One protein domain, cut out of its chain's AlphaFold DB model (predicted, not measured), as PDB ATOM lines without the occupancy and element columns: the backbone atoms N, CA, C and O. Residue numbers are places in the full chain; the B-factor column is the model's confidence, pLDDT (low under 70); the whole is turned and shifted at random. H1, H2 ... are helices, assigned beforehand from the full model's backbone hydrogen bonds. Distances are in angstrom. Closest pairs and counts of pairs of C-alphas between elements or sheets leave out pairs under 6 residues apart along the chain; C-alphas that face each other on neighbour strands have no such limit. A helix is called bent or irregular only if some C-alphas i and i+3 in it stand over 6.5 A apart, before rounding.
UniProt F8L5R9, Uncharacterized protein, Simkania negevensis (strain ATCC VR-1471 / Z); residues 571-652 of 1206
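Overview. This is residues 571 to 652 of the 1206 residues of an uncharacterized protein of Simkania negevensis (strain ATCC VR-1471 / Z) (UniProt F8L5R9). Three long helices, H2, H3 and H4, lie side by side in a small bundle whose centres make a triangle; H3 folds back into H4 as a hairpin, and H2 runs beside H4. The short helix H1 packs on H3, near H2, and a long link, residues 576 to 587, leads from it to the beginning of H2. The printed part has 82 residues with four named helices, H1, H2, H3 and H4 in that order, and no named strand; the class is all helix. The whole is compact, with a radius of gyration of the C-alphas of 12.4 A, yet elongated, with spans of 38 by 21 by 16 A.

Along the chain. H1 is residues 571 to 575, with C-alpha 571 at (30.475, 24.737, -31.391). H2 is residues 588 to 608, the longest helix by residues, 31.2 A from first to last C-alpha; C-alpha 588 is at (14.962, 40.254, -40.384). It is only just irregular: C-alphas 604 and 607 are 6.8 A apart. H3 is residues 616 to 632, 24.4 A long. H4 is residues 634 to 650, 25.8 A long, ending with C-alpha 650 at (23.075, 25.366, -17.252). It is irregular, with C-alphas 635 and 638 8.1 A apart, and has a kink of 44 degrees near residue 641.

Arrangement. H1 and H3 touch, their closest C-alphas being those of Arg 575 and Ile 622, 4.3 A apart. H1 and H2 are near each other, with 7 pairs of C-alphas within 10 A. H1 and H4 are apart. H2 and H4 touch at a shallow tilt of 7 degrees, the same way; their closest C-alphas are those of Ile 606 and Ala 650, 6.3 A apart. H2 and H3 are near each other, with 9 pairs of C-alphas within 10 A. H3 and H4 form a helical hairpin: they touch at a shallow tilt of 20 degrees, opposite ways, and their closest C-alphas, those of Gln 630 and Arg 637, are 5.1 A apart. In H1 and H3 every O i to N i+4 pair is within hydrogen-bond range; in H2 it is 15 of 17 and in H4 7 of 13.

Size, cuts and confidence. The two C-alphas farthest apart are those of Gln 587 and Pro 612, at 38.3 A. The printed part has no cut. The link from H1 to H2, 12 residues, is long; that from H2 to H3, 7 residues, is short, and that from H3 to H4, 1 residue, is tight. The mean pLDDT of the printed part is 77.7, with values under 70 at residue 580, residues 583 to 586, residue 610, residues 635 to 637 and residue 652.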
ATOM      1  N   TYR A 571      29.627  24.589 -32.577       82.56
ATOM      2  CA  TYR A 571      30.475  24.737 -31.391       82.56
ATOM      3  C   TYR A 571      31.582  25.759 -31.644       82.56
ATOM      4  O   TYR A 571      31.652  26.784 -30.963       82.56
ATOM      5  N   ASP A 572      32.400  25.523 -32.674       79.50
ATOM      6  CA  ASP A 572      33.520  26.396 -33.025       79.50
ATOM      7  C   ASP A 572      33.051  27.758 -33.534       79.50
ATOM      8  O   ASP A 572      33.657  28.785 -33.210       79.50
ATOM      9  N   PHE A 573      31.932  27.792 -34.263       80.19
ATOM     10  CA  PHE A 573      31.293  29.032 -34.686       80.19
ATOM     11  C   PHE A 573      30.955  29.924 -33.489       80.19
ATOM     12  O   PHE A 573      31.353  31.088 -33.480       80.19
ATOM     13  N   LEU A 574      30.269  29.392 -32.468       81.00
ATOM     14  CA  LEU A 574      29.907  30.160 -31.275       81.00
ATOM     15  C   LEU A 574      31.123  30.467 -30.399       81.00
ATOM     16  O   LEU A 574      31.241  31.583 -29.901       81.00
ATOM     17  N   ARG A 575      32.049  29.519 -30.233       82.88
ATOM     18  CA  ARG A 575      33.256  29.699 -29.414       82.88
ATOM     19  C   ARG A 575      34.166  30.804 -29.948       82.88
ATOM     20  O   ARG A 575      34.765  31.537 -29.166       82.88
ATOM     21  N   THR A 576      34.259  30.935 -31.270       81.12
ATOM     22  CA  THR A 576      35.133  31.907 -31.947       81.12
ATOM     23  C   THR A 576      34.368  33.098 -32.527       81.12
ATOM     24  O   THR A 576      34.918  33.838 -33.348       81.12
ATOM     25  N   TYR A 577      33.089  33.275 -32.178       77.00
ATOM     26  CA  TYR A 577      32.250  34.298 -32.794       77.00
ATOM     27  C   TYR A 577      32.775  35.710 -32.493       77.00
ATOM     28  O   TYR A 577      32.897  36.113 -31.335       77.00
ATOM     29  N   THR A 578      33.045  36.481 -33.546       78.88
ATOM     30  CA  THR A 578      33.463  37.886 -33.492       78.88
ATOM     31  C   THR A 578      32.474  38.761 -34.268       78.88
ATOM     32  O   THR A 578      31.793  38.248 -35.164       78.88
ATOM     33  N   PRO A 579      32.375  40.067 -33.946       76.12
ATOM     34  CA  PRO A 579      31.419  40.956 -34.598       76.12
ATOM     35  C   PRO A 579      31.557  40.942 -36.124       76.12
ATOM     36  O   PRO A 579      32.666  41.062 -36.644       76.12
ATOM     37  N   GLY A 580      30.436  40.812 -36.835       67.50
ATOM     38  CA  GLY A 580      30.389  40.887 -38.303       67.50
ATOM     39  C   GLY A 580      30.682  39.583 -39.057       67.50
ATOM     40  O   GLY A 580      30.724  39.604 -40.285       67.50
ATOM     41  N   LYS A 581      30.837  38.441 -38.367       76.50
ATOM     42  CA  LYS A 581      31.022  37.121 -39.011       76.50
ATOM     43  C   LYS A 581      29.819  36.652 -39.842       76.50
ATOM     44  O   LYS A 581      30.011  35.882 -40.780       76.50
ATOM     45  N   ILE A 582      28.596  37.086 -39.522       74.88
ATOM     46  CA  ILE A 582      27.420  36.854 -40.373       74.88
ATOM     47  C   ILE A 582      27.110  38.150 -41.139       74.88
ATOM     48  O   ILE A 582      26.692  39.133 -40.519       74.88
ATOM     49  N   PRO A 583      27.266  38.173 -42.474       66.00
ATOM     50  CA  PRO A 583      26.911  39.336 -43.273       66.00
ATOM     51  C   PRO A 583      25.389  39.533 -43.313       66.00
ATOM     52  O   PRO A 583      24.617  38.572 -43.335       66.00
ATOM     53  N   ASN A 584      24.959  40.794 -43.386       68.69
ATOM     54  CA  ASN A 584      23.560  41.203 -43.561       68.69
ATOM     55  C   ASN A 584      22.605  40.800 -42.413       68.69
ATOM     56  O   ASN A 584      21.432  40.479 -42.633       68.69
ATOM     57  N   LEU A 585      23.091  40.821 -41.164       69.25
ATOM     58  CA  LEU A 585      22.258  40.675 -39.957       69.25
ATOM     59  C   LEU A 585      21.297  41.858 -39.725       69.25
ATOM     60  O   LEU A 585      20.490  41.822 -38.799       69.25
ATOM     61  N   ASP A 586      21.328  42.889 -40.565       65.50
ATOM     62  CA  ASP A 586      20.330  43.956 -40.665       65.50
ATOM     63  C   ASP A 586      19.004  43.475 -41.298       65.50
ATOM     64  O   ASP A 586      17.949  44.060 -41.028       65.50
ATOM     65  N   GLN A 587      19.005  42.343 -42.014       76.81
ATOM     66  CA  GLN A 587      17.802  41.707 -42.562       76.81
ATOM     67  C   GLN A 587      17.084  40.804 -41.541       76.81
ATOM     68  O   GLN A 587      17.667  39.875 -40.978       76.81
ATOM     69  N   ALA A 588      15.771  41.001 -41.360       72.81
ATOM     70  CA  ALA A 588      14.962  40.254 -40.384       72.81
ATOM     71  C   ALA A 588      14.957  38.726 -40.611       72.81
ATOM     72  O   ALA A 588      15.051  37.965 -39.650       72.81
ATOM     73  N   ALA A 589      14.915  38.274 -41.870       74.31
ATOM     74  CA  ALA A 589      14.931  36.849 -42.217       74.31
ATOM     75  C   ALA A 589      16.264  36.164 -41.864       74.31
ATOM     76  O   ALA A 589      16.281  35.017 -41.418       74.31
ATOM     77  N   LYS A 590      17.392  36.876 -42.012       75.06
ATOM     78  CA  LYS A 590      18.724  36.369 -41.653       75.06
ATOM     79  C   LYS A 590      18.909  36.301 -40.138       75.06
ATOM     80  O   LYS A 590      19.448  35.310 -39.650       75.06
ATOM     81  N   ARG A 591      18.378  37.279 -39.390       76.25
ATOM     82  CA  ARG A 591      18.310  37.215 -37.916       76.25
ATOM     83  C   ARG A 591      17.476  36.033 -37.430       76.25
ATOM     84  O   ARG A 591      17.896  35.337 -36.516       76.25
ATOM     85  N   GLU A 592      16.325  35.778 -38.051       77.62
ATOM     86  CA  GLU A 592      15.462  34.647 -37.688       77.62
ATOM     87  C   GLU A 592      16.112  33.285 -37.970       77.62
ATOM     88  O   GLU A 592      15.999  32.371 -37.155       77.62
ATOM     89  N   ALA A 593      16.823  33.144 -39.091       77.38
ATOM     90  CA  ALA A 593      17.550  31.917 -39.408       77.38
ATOM     91  C   ALA A 593      18.709  31.656 -38.428       77.38
ATOM     92  O   ALA A 593      18.872  30.529 -37.956       77.38
ATOM     93  N   ALA A 594      19.482  32.693 -38.082       77.19
ATOM     94  CA  ALA A 594      20.564  32.594 -37.104       77.19
ATOM     95  C   ALA A 594      20.038  32.263 -35.693       77.19
ATOM     96  O   ALA A 594      20.580  31.384 -35.031       77.19
ATOM     97  N   ASP A 595      18.946  32.904 -35.267       79.75
ATOM     98  CA  ASP A 595      18.250  32.645 -33.998       79.75
ATOM     99  C   ASP A 595      17.765  31.190 -33.892       79.75
ATOM    100  O   ASP A 595      18.096  30.492 -32.935       79.75
ATOM    101  N   LYS A 596      17.056  30.684 -34.912       80.06
ATOM    102  CA  LYS A 596      16.592  29.285 -34.941       80.06
ATOM    103  C   LYS A 596      17.750  28.287 -34.885       80.06
ATOM    104  O   LYS A 596      17.671  27.323 -34.130       80.06
ATOM    105  N   SER A 597      18.818  28.531 -35.646       78.75
ATOM    106  CA  SER A 597      19.994  27.651 -35.696       78.75
ATOM    107  C   SER A 597      20.747  27.604 -34.360       78.75
ATOM    108  O   SER A 597      21.035  26.527 -33.838       78.75
ATOM    109  N   VAL A 598      20.997  28.771 -33.753       80.94
ATOM    110  CA  VAL A 598      21.691  28.872 -32.460       80.94
ATOM    111  C   VAL A 598      20.847  28.292 -31.329       80.94
ATOM    112  O   VAL A 598      21.381  27.563 -30.496       80.94
ATOM    113  N   ASN A 599      19.536  28.554 -31.309       80.94
ATOM    114  CA  ASN A 599      18.643  27.968 -30.310       80.94
ATOM    115  C   ASN A 599      18.609  26.441 -30.410       80.94
ATOM    116  O   ASN A 599      18.808  25.781 -29.396       80.94
ATOM    117  N   ALA A 600      18.427  25.886 -31.612       82.44
ATOM    118  CA  ALA A 600      18.393  24.438 -31.815       82.44
ATOM    119  C   ALA A 600      19.692  23.765 -31.339       82.44
ATOM    120  O   ALA A 600      19.653  22.812 -30.565       82.44
ATOM    121  N   TYR A 601      20.849  24.312 -31.720       83.94
ATOM    122  CA  TYR A 601      22.137  23.768 -31.294       83.94
ATOM    123  C   TYR A 601      22.358  23.869 -29.775       83.94
ATOM    124  O   TYR A 601      22.824  22.916 -29.150       83.94
ATOM    125  N   LEU A 602      22.014  24.999 -29.147       81.69
ATOM    126  CA  LEU A 602      22.202  25.174 -27.704       81.69
ATOM    127  C   LEU A 602      21.257  24.304 -26.874       81.69
ATOM    128  O   LEU A 602      21.651  23.850 -25.801       81.69
ATOM    129  N   GLU A 603      20.038  24.048 -27.348       82.81
ATOM    130  CA  GLU A 603      19.137  23.103 -26.686       82.81
ATOM    131  C   GLU A 603      19.696  21.679 -26.677       82.81
ATOM    132  O   GLU A 603      19.559  20.993 -25.663       82.81
ATOM    133  N   GLU A 604      20.392  21.275 -27.739       82.31
ATOM    134  CA  GLU A 604      21.100  19.996 -27.800       82.31
ATOM    135  C   GLU A 604      22.389  19.984 -26.969       82.31
ATOM    136  O   GLU A 604      22.711  18.963 -26.376       82.31
ATOM    137  N   LEU A 605      23.133  21.093 -26.891       82.94
ATOM    138  CA  LEU A 605      24.409  21.160 -26.168       82.94
ATOM    139  C   LEU A 605      24.233  21.158 -24.638       82.94
ATOM    140  O   LEU A 605      25.022  20.536 -23.924       82.94
ATOM    141  N   ILE A 606      23.217  21.865 -24.124       83.25
ATOM    142  CA  ILE A 606      23.011  22.123 -22.685       83.25
ATOM    143  C   ILE A 606      23.082  20.861 -21.801       83.25
ATOM    144  O   ILE A 606      23.791  20.913 -20.789       83.25
ATOM    145  N   PRO A 607      22.422  19.733 -22.139       83.06
ATOM    146  CA  PRO A 607      22.477  18.508 -21.337       83.06
ATOM    147  C   PRO A 607      23.889  17.929 -21.161       83.06
ATOM    148  O   PRO A 607      24.160  17.274 -20.156       83.06
ATOM    149  N   HIS A 608      24.806  18.193 -22.096       82.50
ATOM    150  CA  HIS A 608      26.148  17.601 -22.110       82.50
ATOM    151  C   HIS A 608      27.222  18.492 -21.481       82.50
ATOM    152  O   HIS A 608      28.339  18.032 -21.242       82.50
ATOM    153  N   LEU A 609      26.897  19.745 -21.143       77.81
ATOM    154  CA  LEU A 609      27.843  20.697 -20.547       77.81
ATOM    155  C   LEU A 609      28.400  20.228 -19.192       77.81
ATOM    156  O   LEU A 609      29.419  20.746 -18.743       77.81
ATOM    157  N   GLY A 610      27.775  19.254 -18.529       69.81
ATOM    158  CA  GLY A 610      28.322  18.621 -17.324       69.81
ATOM    159  C   GLY A 610      29.573  17.765 -17.572       69.81
ATOM    160  O   GLY A 610      30.307  17.490 -16.625       69.81
ATOM    161  N   ASN A 611      29.842  17.369 -18.820       79.75
ATOM    162  CA  ASN A 611      30.970  16.510 -19.171       79.75
ATOM    163  C   ASN A 611      32.319  17.273 -19.091       79.75
ATOM    164  O   ASN A 611      32.388  18.424 -19.543       79.75
ATOM    165  N   PRO A 612      33.400  16.658 -18.556       77.25
ATOM    166  CA  PRO A 612      34.729  17.273 -18.448       77.25
ATOM    167  C   PRO A 612      35.347  17.742 -19.769       77.25
ATOM    168  O   PRO A 612      36.239  18.588 -19.734       77.25
ATOM    169  N   ILE A 613      34.887  17.216 -20.910       79.44
ATOM    170  CA  ILE A 613      35.383  17.619 -22.228       79.44
ATOM    171  C   ILE A 613      35.111  19.094 -22.540       79.44
ATOM    172  O   ILE A 613      35.893  19.733 -23.234       79.44
ATOM    173  N   PHE A 614      34.035  19.660 -21.986       80.19
ATOM    174  CA  PHE A 614      33.727  21.078 -22.120       80.19
ATOM    175  C   PHE A 614      34.414  21.859 -21.005       80.19
ATOM    176  O   PHE A 614      33.921  21.921 -19.865       80.19
ATOM    177  N   SER A 615      35.544  22.485 -21.339       79.94
ATOM    178  CA  SER A 615      36.298  23.278 -20.377       79.94
ATOM    179  C   SER A 615      35.475  24.474 -19.874       79.94
ATOM    180  O   SER A 615      34.494  24.924 -20.478       79.94
ATOM    181  N   THR A 616      35.865  25.017 -18.720       75.81
ATOM    182  CA  THR A 616      35.211  26.224 -18.184       75.81
ATOM    183  C   THR A 616      35.438  27.432 -19.104       75.81
ATOM    184  O   THR A 616      34.602  28.334 -19.158       75.81
ATOM    185  N   GLU A 617      36.549  27.435 -19.840       78.75
ATOM    186  CA  GLU A 617      36.900  28.454 -20.829       78.75
ATOM    187  C   GLU A 617      36.011  28.344 -22.066       78.75
ATOM    188  O   GLU A 617      35.427  29.351 -22.458       78.75
ATOM    189  N   ASP A 618      35.783  27.138 -22.592       76.69
ATOM    190  CA  ASP A 618      34.880  26.921 -23.729       76.69
ATOM    191  C   ASP A 618      33.451  27.370 -23.411       76.69
ATOM    192  O   ASP A 618      32.826  28.102 -24.178       76.69
ATOM    193  N   LYS A 619      32.947  27.011 -22.222       82.00
ATOM    194  CA  LYS A 619      31.611  27.416 -21.754       82.00
ATOM    195  C   LYS A 619      31.454  28.936 -21.713       82.00
ATOM    196  O   LYS A 619      30.391  29.452 -22.067       82.00
ATOM    197  N   ARG A 620      32.505  29.648 -21.284       80.06
ATOM    198  CA  ARG A 620      32.551  31.119 -21.239       80.06
ATOM    199  C   ARG A 620      32.707  31.731 -22.627       80.06
ATOM    200  O   ARG A 620      32.026  32.711 -22.904       80.06
ATOM    201  N   ALA A 621      33.548  31.158 -23.480       79.12
ATOM    202  CA  ALA A 621      33.762  31.615 -24.847       79.12
ATOM    203  C   ALA A 621      32.480  31.487 -25.682       79.12
ATOM    204  O   ALA A 621      32.094  32.445 -26.339       79.12
ATOM    205  N   ILE A 622      31.740  30.380 -25.555       82.56
ATOM    206  CA  ILE A 622      30.411  30.225 -26.167       82.56
ATOM    207  C   ILE A 622      29.428  31.268 -25.623       82.56
ATOM    208  O   ILE A 622      28.741  31.921 -26.404       82.56
ATOM    209  N   LEU A 623      29.378  31.492 -24.300       84.06
ATOM    210  CA  LEU A 623      28.528  32.546 -23.727       84.06
ATOM    211  C   LEU A 623      28.890  33.929 -24.294       84.06
ATOM    212  O   LEU A 623      27.998  34.708 -24.627       84.06
ATOM    213  N   GLN A 624      30.183  34.229 -24.413       81.94
ATOM    214  CA  GLN A 624      30.685  35.480 -24.972       81.94
ATOM    215  C   GLN A 624      30.359  35.605 -26.462       81.94
ATOM    216  O   GLN A 624      29.969  36.684 -26.906       81.94
ATOM    217  N   GLY A 625      30.453  34.517 -27.224       81.31
ATOM    218  CA  GLY A 625      30.067  34.468 -28.627       81.31
ATOM    219  C   GLY A 625      28.576  34.715 -28.830       81.31
ATOM    220  O   GLY A 625      28.213  35.579 -29.621       81.31
ATOM    221  N   ILE A 626      27.709  34.075 -28.034       83.81
ATOM    222  CA  ILE A 626      26.254  34.310 -28.065       83.81
ATOM    223  C   ILE A 626      25.932  35.762 -27.680       83.81
ATOM    224  O   ILE A 626      25.108  36.404 -28.325       83.81
ATOM    225  N   GLN A 627      26.600  36.318 -26.665       82.06
ATOM    226  CA  GLN A 627      26.439  37.726 -26.273       82.06
ATOM    227  C   GLN A 627      26.962  38.705 -27.331       82.06
ATOM    228  O   GLN A 627      26.467  39.825 -27.440       82.06
ATOM    229  N   THR A 628      27.972  38.313 -28.102       81.06
ATOM    230  CA  THR A 628      28.516  39.121 -29.198       81.06
ATOM    231  C   THR A 628      27.583  39.070 -30.407       81.06
ATOM    232  O   THR A 628      27.223  40.118 -30.931       81.06
ATOM    233  N   LEU A 629      27.060  37.893 -30.754       81.06
ATOM    234  CA  LEU A 629      25.992  37.719 -31.742       81.06
ATOM    235  C   LEU A 629      24.733  38.516 -31.360       81.06
ATOM    236  O   LEU A 629      24.114  39.164 -32.199       81.06
ATOM    237  N   GLN A 630      24.394  38.548 -30.070       81.25
ATOM    238  CA  GLN A 630      23.303  39.361 -29.534       81.25
ATOM    239  C   GLN A 630      23.512  40.866 -29.767       81.25
ATOM    240  O   GLN A 630      22.546  41.593 -30.008       81.25
ATOM    241  N   LYS A 631      24.761  41.347 -29.703       79.19
ATOM    242  CA  LYS A 631      25.099  42.742 -30.021       79.19
ATOM    243  C   LYS A 631      24.988  43.015 -31.520       79.19
ATOM    244  O   LYS A 631      24.467  44.066 -31.886       79.19
ATOM    245  N   ASP A 632      25.377  42.058 -32.362       77.44
ATOM    246  CA  ASP A 632      25.267  42.163 -33.824       77.44
ATOM    247  C   ASP A 632      23.808  42.203 -34.317       77.44
ATOM    248  O   ASP A 632      23.527  42.742 -35.384       77.44
ATOM    249  N   PHE A 633      22.844  41.715 -33.524       75.94
ATOM    250  CA  PHE A 633      21.407  41.820 -33.827       75.94
ATOM    251  C   PHE A 633      20.849  43.252 -33.673       75.94
ATOM    252  O   PHE A 633      19.683  43.503 -33.997       75.94
ATOM    253  N   GLY A 634      21.648  44.206 -33.180       72.19
ATOM    254  CA  GLY A 634      21.296  45.625 -33.121       72.19
ATOM    255  C   GLY A 634      20.022  45.905 -32.311       72.19
ATOM    256  O   GLY A 634      19.961  45.653 -31.105       72.19
ATOM    257  N   ALA A 635      18.992  46.456 -32.965       65.25
ATOM    258  CA  ALA A 635      17.714  46.800 -32.329       65.25
ATOM    259  C   ALA A 635      16.947  45.572 -31.786       65.25
ATOM    260  O   ALA A 635      16.240  45.694 -30.784       65.25
ATOM    261  N   ASP A 636      17.164  44.384 -32.367       62.78
ATOM    262  CA  ASP A 636      16.523  43.117 -31.978       62.78
ATOM    263  C   ASP A 636      17.324  42.332 -30.918       62.78
ATOM    264  O   ASP A 636      17.070  41.151 -30.677       62.78
ATOM    265  N   ARG A 637      18.277  42.979 -30.228       64.88
ATOM    266  CA  ARG A 637      19.164  42.368 -29.217       64.88
ATOM    267  C   ARG A 637      18.467  41.511 -28.153       64.88
ATOM    268  O   ARG A 637      19.094  40.633 -27.584       64.88
ATOM    269  N   LYS A 638      17.182  41.722 -27.855       73.25
ATOM    270  CA  LYS A 638      16.463  40.932 -26.833       73.25
ATOM    271  C   LYS A 638      16.064  39.523 -27.294       73.25
ATOM    272  O   LYS A 638      15.599  38.724 -26.489       73.25
ATOM    273  N   ARG A 639      16.232  39.199 -28.579       71.69
ATOM    274  CA  ARG A 639      15.748  37.945 -29.178       71.69
ATOM    275  C   ARG A 639      16.454  36.692 -28.637       71.69
ATOM    276  O   ARG A 639      15.797  35.685 -28.419       71.69
ATOM    277  N   LEU A 640      17.747  36.793 -28.316       77.81
ATOM    278  CA  LEU A 640      18.545  35.701 -27.735       77.81
ATOM    279  C   LEU A 640      18.504  35.647 -26.189       77.81
ATOM    280  O   LEU A 640      19.093  34.748 -25.591       77.81
ATOM    281  N   ASP A 641      17.808  36.570 -25.507       77.38
ATOM    282  CA  ASP A 641      17.744  36.599 -24.031       77.38
ATOM    283  C   ASP A 641      17.235  35.282 -23.400       77.38
ATOM    284  O   ASP A 641      17.827  34.836 -22.407       77.38
ATOM    285  N   PRO A 642      16.187  34.612 -23.935       79.94
ATOM    286  CA  PRO A 642      15.684  33.365 -23.358       79.94
ATOM    287  C   PRO A 642      16.731  32.246 -23.353       79.94
ATOM    288  O   PRO A 642      16.910  31.577 -22.331       79.94
ATOM    289  N   ILE A 643      17.462  32.071 -24.459       77.19
ATOM    290  CA  ILE A 643      18.472  31.015 -24.579       77.19
ATOM    291  C   ILE A 643      19.744  31.359 -23.806       77.19
ATOM    292  O   ILE A 643      20.310  30.484 -23.157       77.19
ATOM    293  N   ILE A 644      20.140  32.638 -23.762       79.44
ATOM    294  CA  ILE A 644      21.251  33.107 -22.922       79.44
ATOM    295  C   ILE A 644      20.950  32.817 -21.454       79.44
ATOM    296  O   ILE A 644      21.826  32.348 -20.731       79.44
ATOM    297  N   LYS A 645      19.713  33.046 -21.002       80.69
ATOM    298  CA  LYS A 645      19.291  32.728 -19.635       80.69
ATOM    299  C   LYS A 645      19.338  31.222 -19.364       80.69
ATOM    300  O   LYS A 645      19.881  30.818 -18.337       80.69
ATOM    301  N   LYS A 646      18.821  30.402 -20.284       80.06
ATOM    302  CA  LYS A 646      18.832  28.929 -20.190       80.06
ATOM    303  C   LYS A 646      20.269  28.384 -20.145       80.06
ATOM    304  O   LYS A 646      20.600  27.584 -19.277       80.06
ATOM    305  N   TYR A 647      21.149  28.900 -21.004       82.25
ATOM    306  CA  TYR A 647      22.566  28.543 -21.052       82.25
ATOM    307  C   TYR A 647      23.322  29.005 -19.796       82.25
ATOM    308  O   TYR A 647      24.026  28.207 -19.187       82.25
ATOM    309  N   LYS A 648      23.115  30.251 -19.331       78.31
ATOM    310  CA  LYS A 648      23.672  30.769 -18.061       78.31
ATOM    311  C   LYS A 648      23.271  29.908 -16.863       78.31
ATOM    312  O   LYS A 648      24.113  29.640 -16.009       78.31
ATOM    313  N   GLN A 649      22.012  29.472 -16.801       78.88
ATOM    314  CA  GLN A 649      21.531  28.561 -15.760       78.88
ATOM    315  C   GLN A 649      22.236  27.203 -15.834       78.88
ATOM    316  O   GLN A 649      22.694  26.715 -14.803       78.88
ATOM    317  N   ALA A 650      22.391  26.640 -17.036       73.88
ATOM    318  CA  ALA A 650      23.075  25.366 -17.252       73.88
ATOM    319  C   ALA A 650      24.565  25.398 -16.862       73.88
ATOM    320  O   ALA A 650      25.073  24.431 -16.304       73.88
ATOM    321  N   ILE A 651      25.261  26.518 -17.084       77.19
ATOM    322  CA  ILE A 651      26.670  26.694 -16.678       77.19
ATOM    323  C   ILE A 651      26.838  27.263 -15.251       77.19
ATOM    324  O   ILE A 651      27.964  27.508 -14.819       77.19
ATOM    325  N   GLY A 652      25.740  27.489 -14.515       66.75
ATOM    326  CA  GLY A 652      25.757  27.887 -13.100       66.75
ATOM    327  C   GLY A 652      25.980  29.381 -12.803       66.75
ATOM    328  O   GLY A 652      26.417  29.720 -11.702       66.75
TER     329      GLY A 652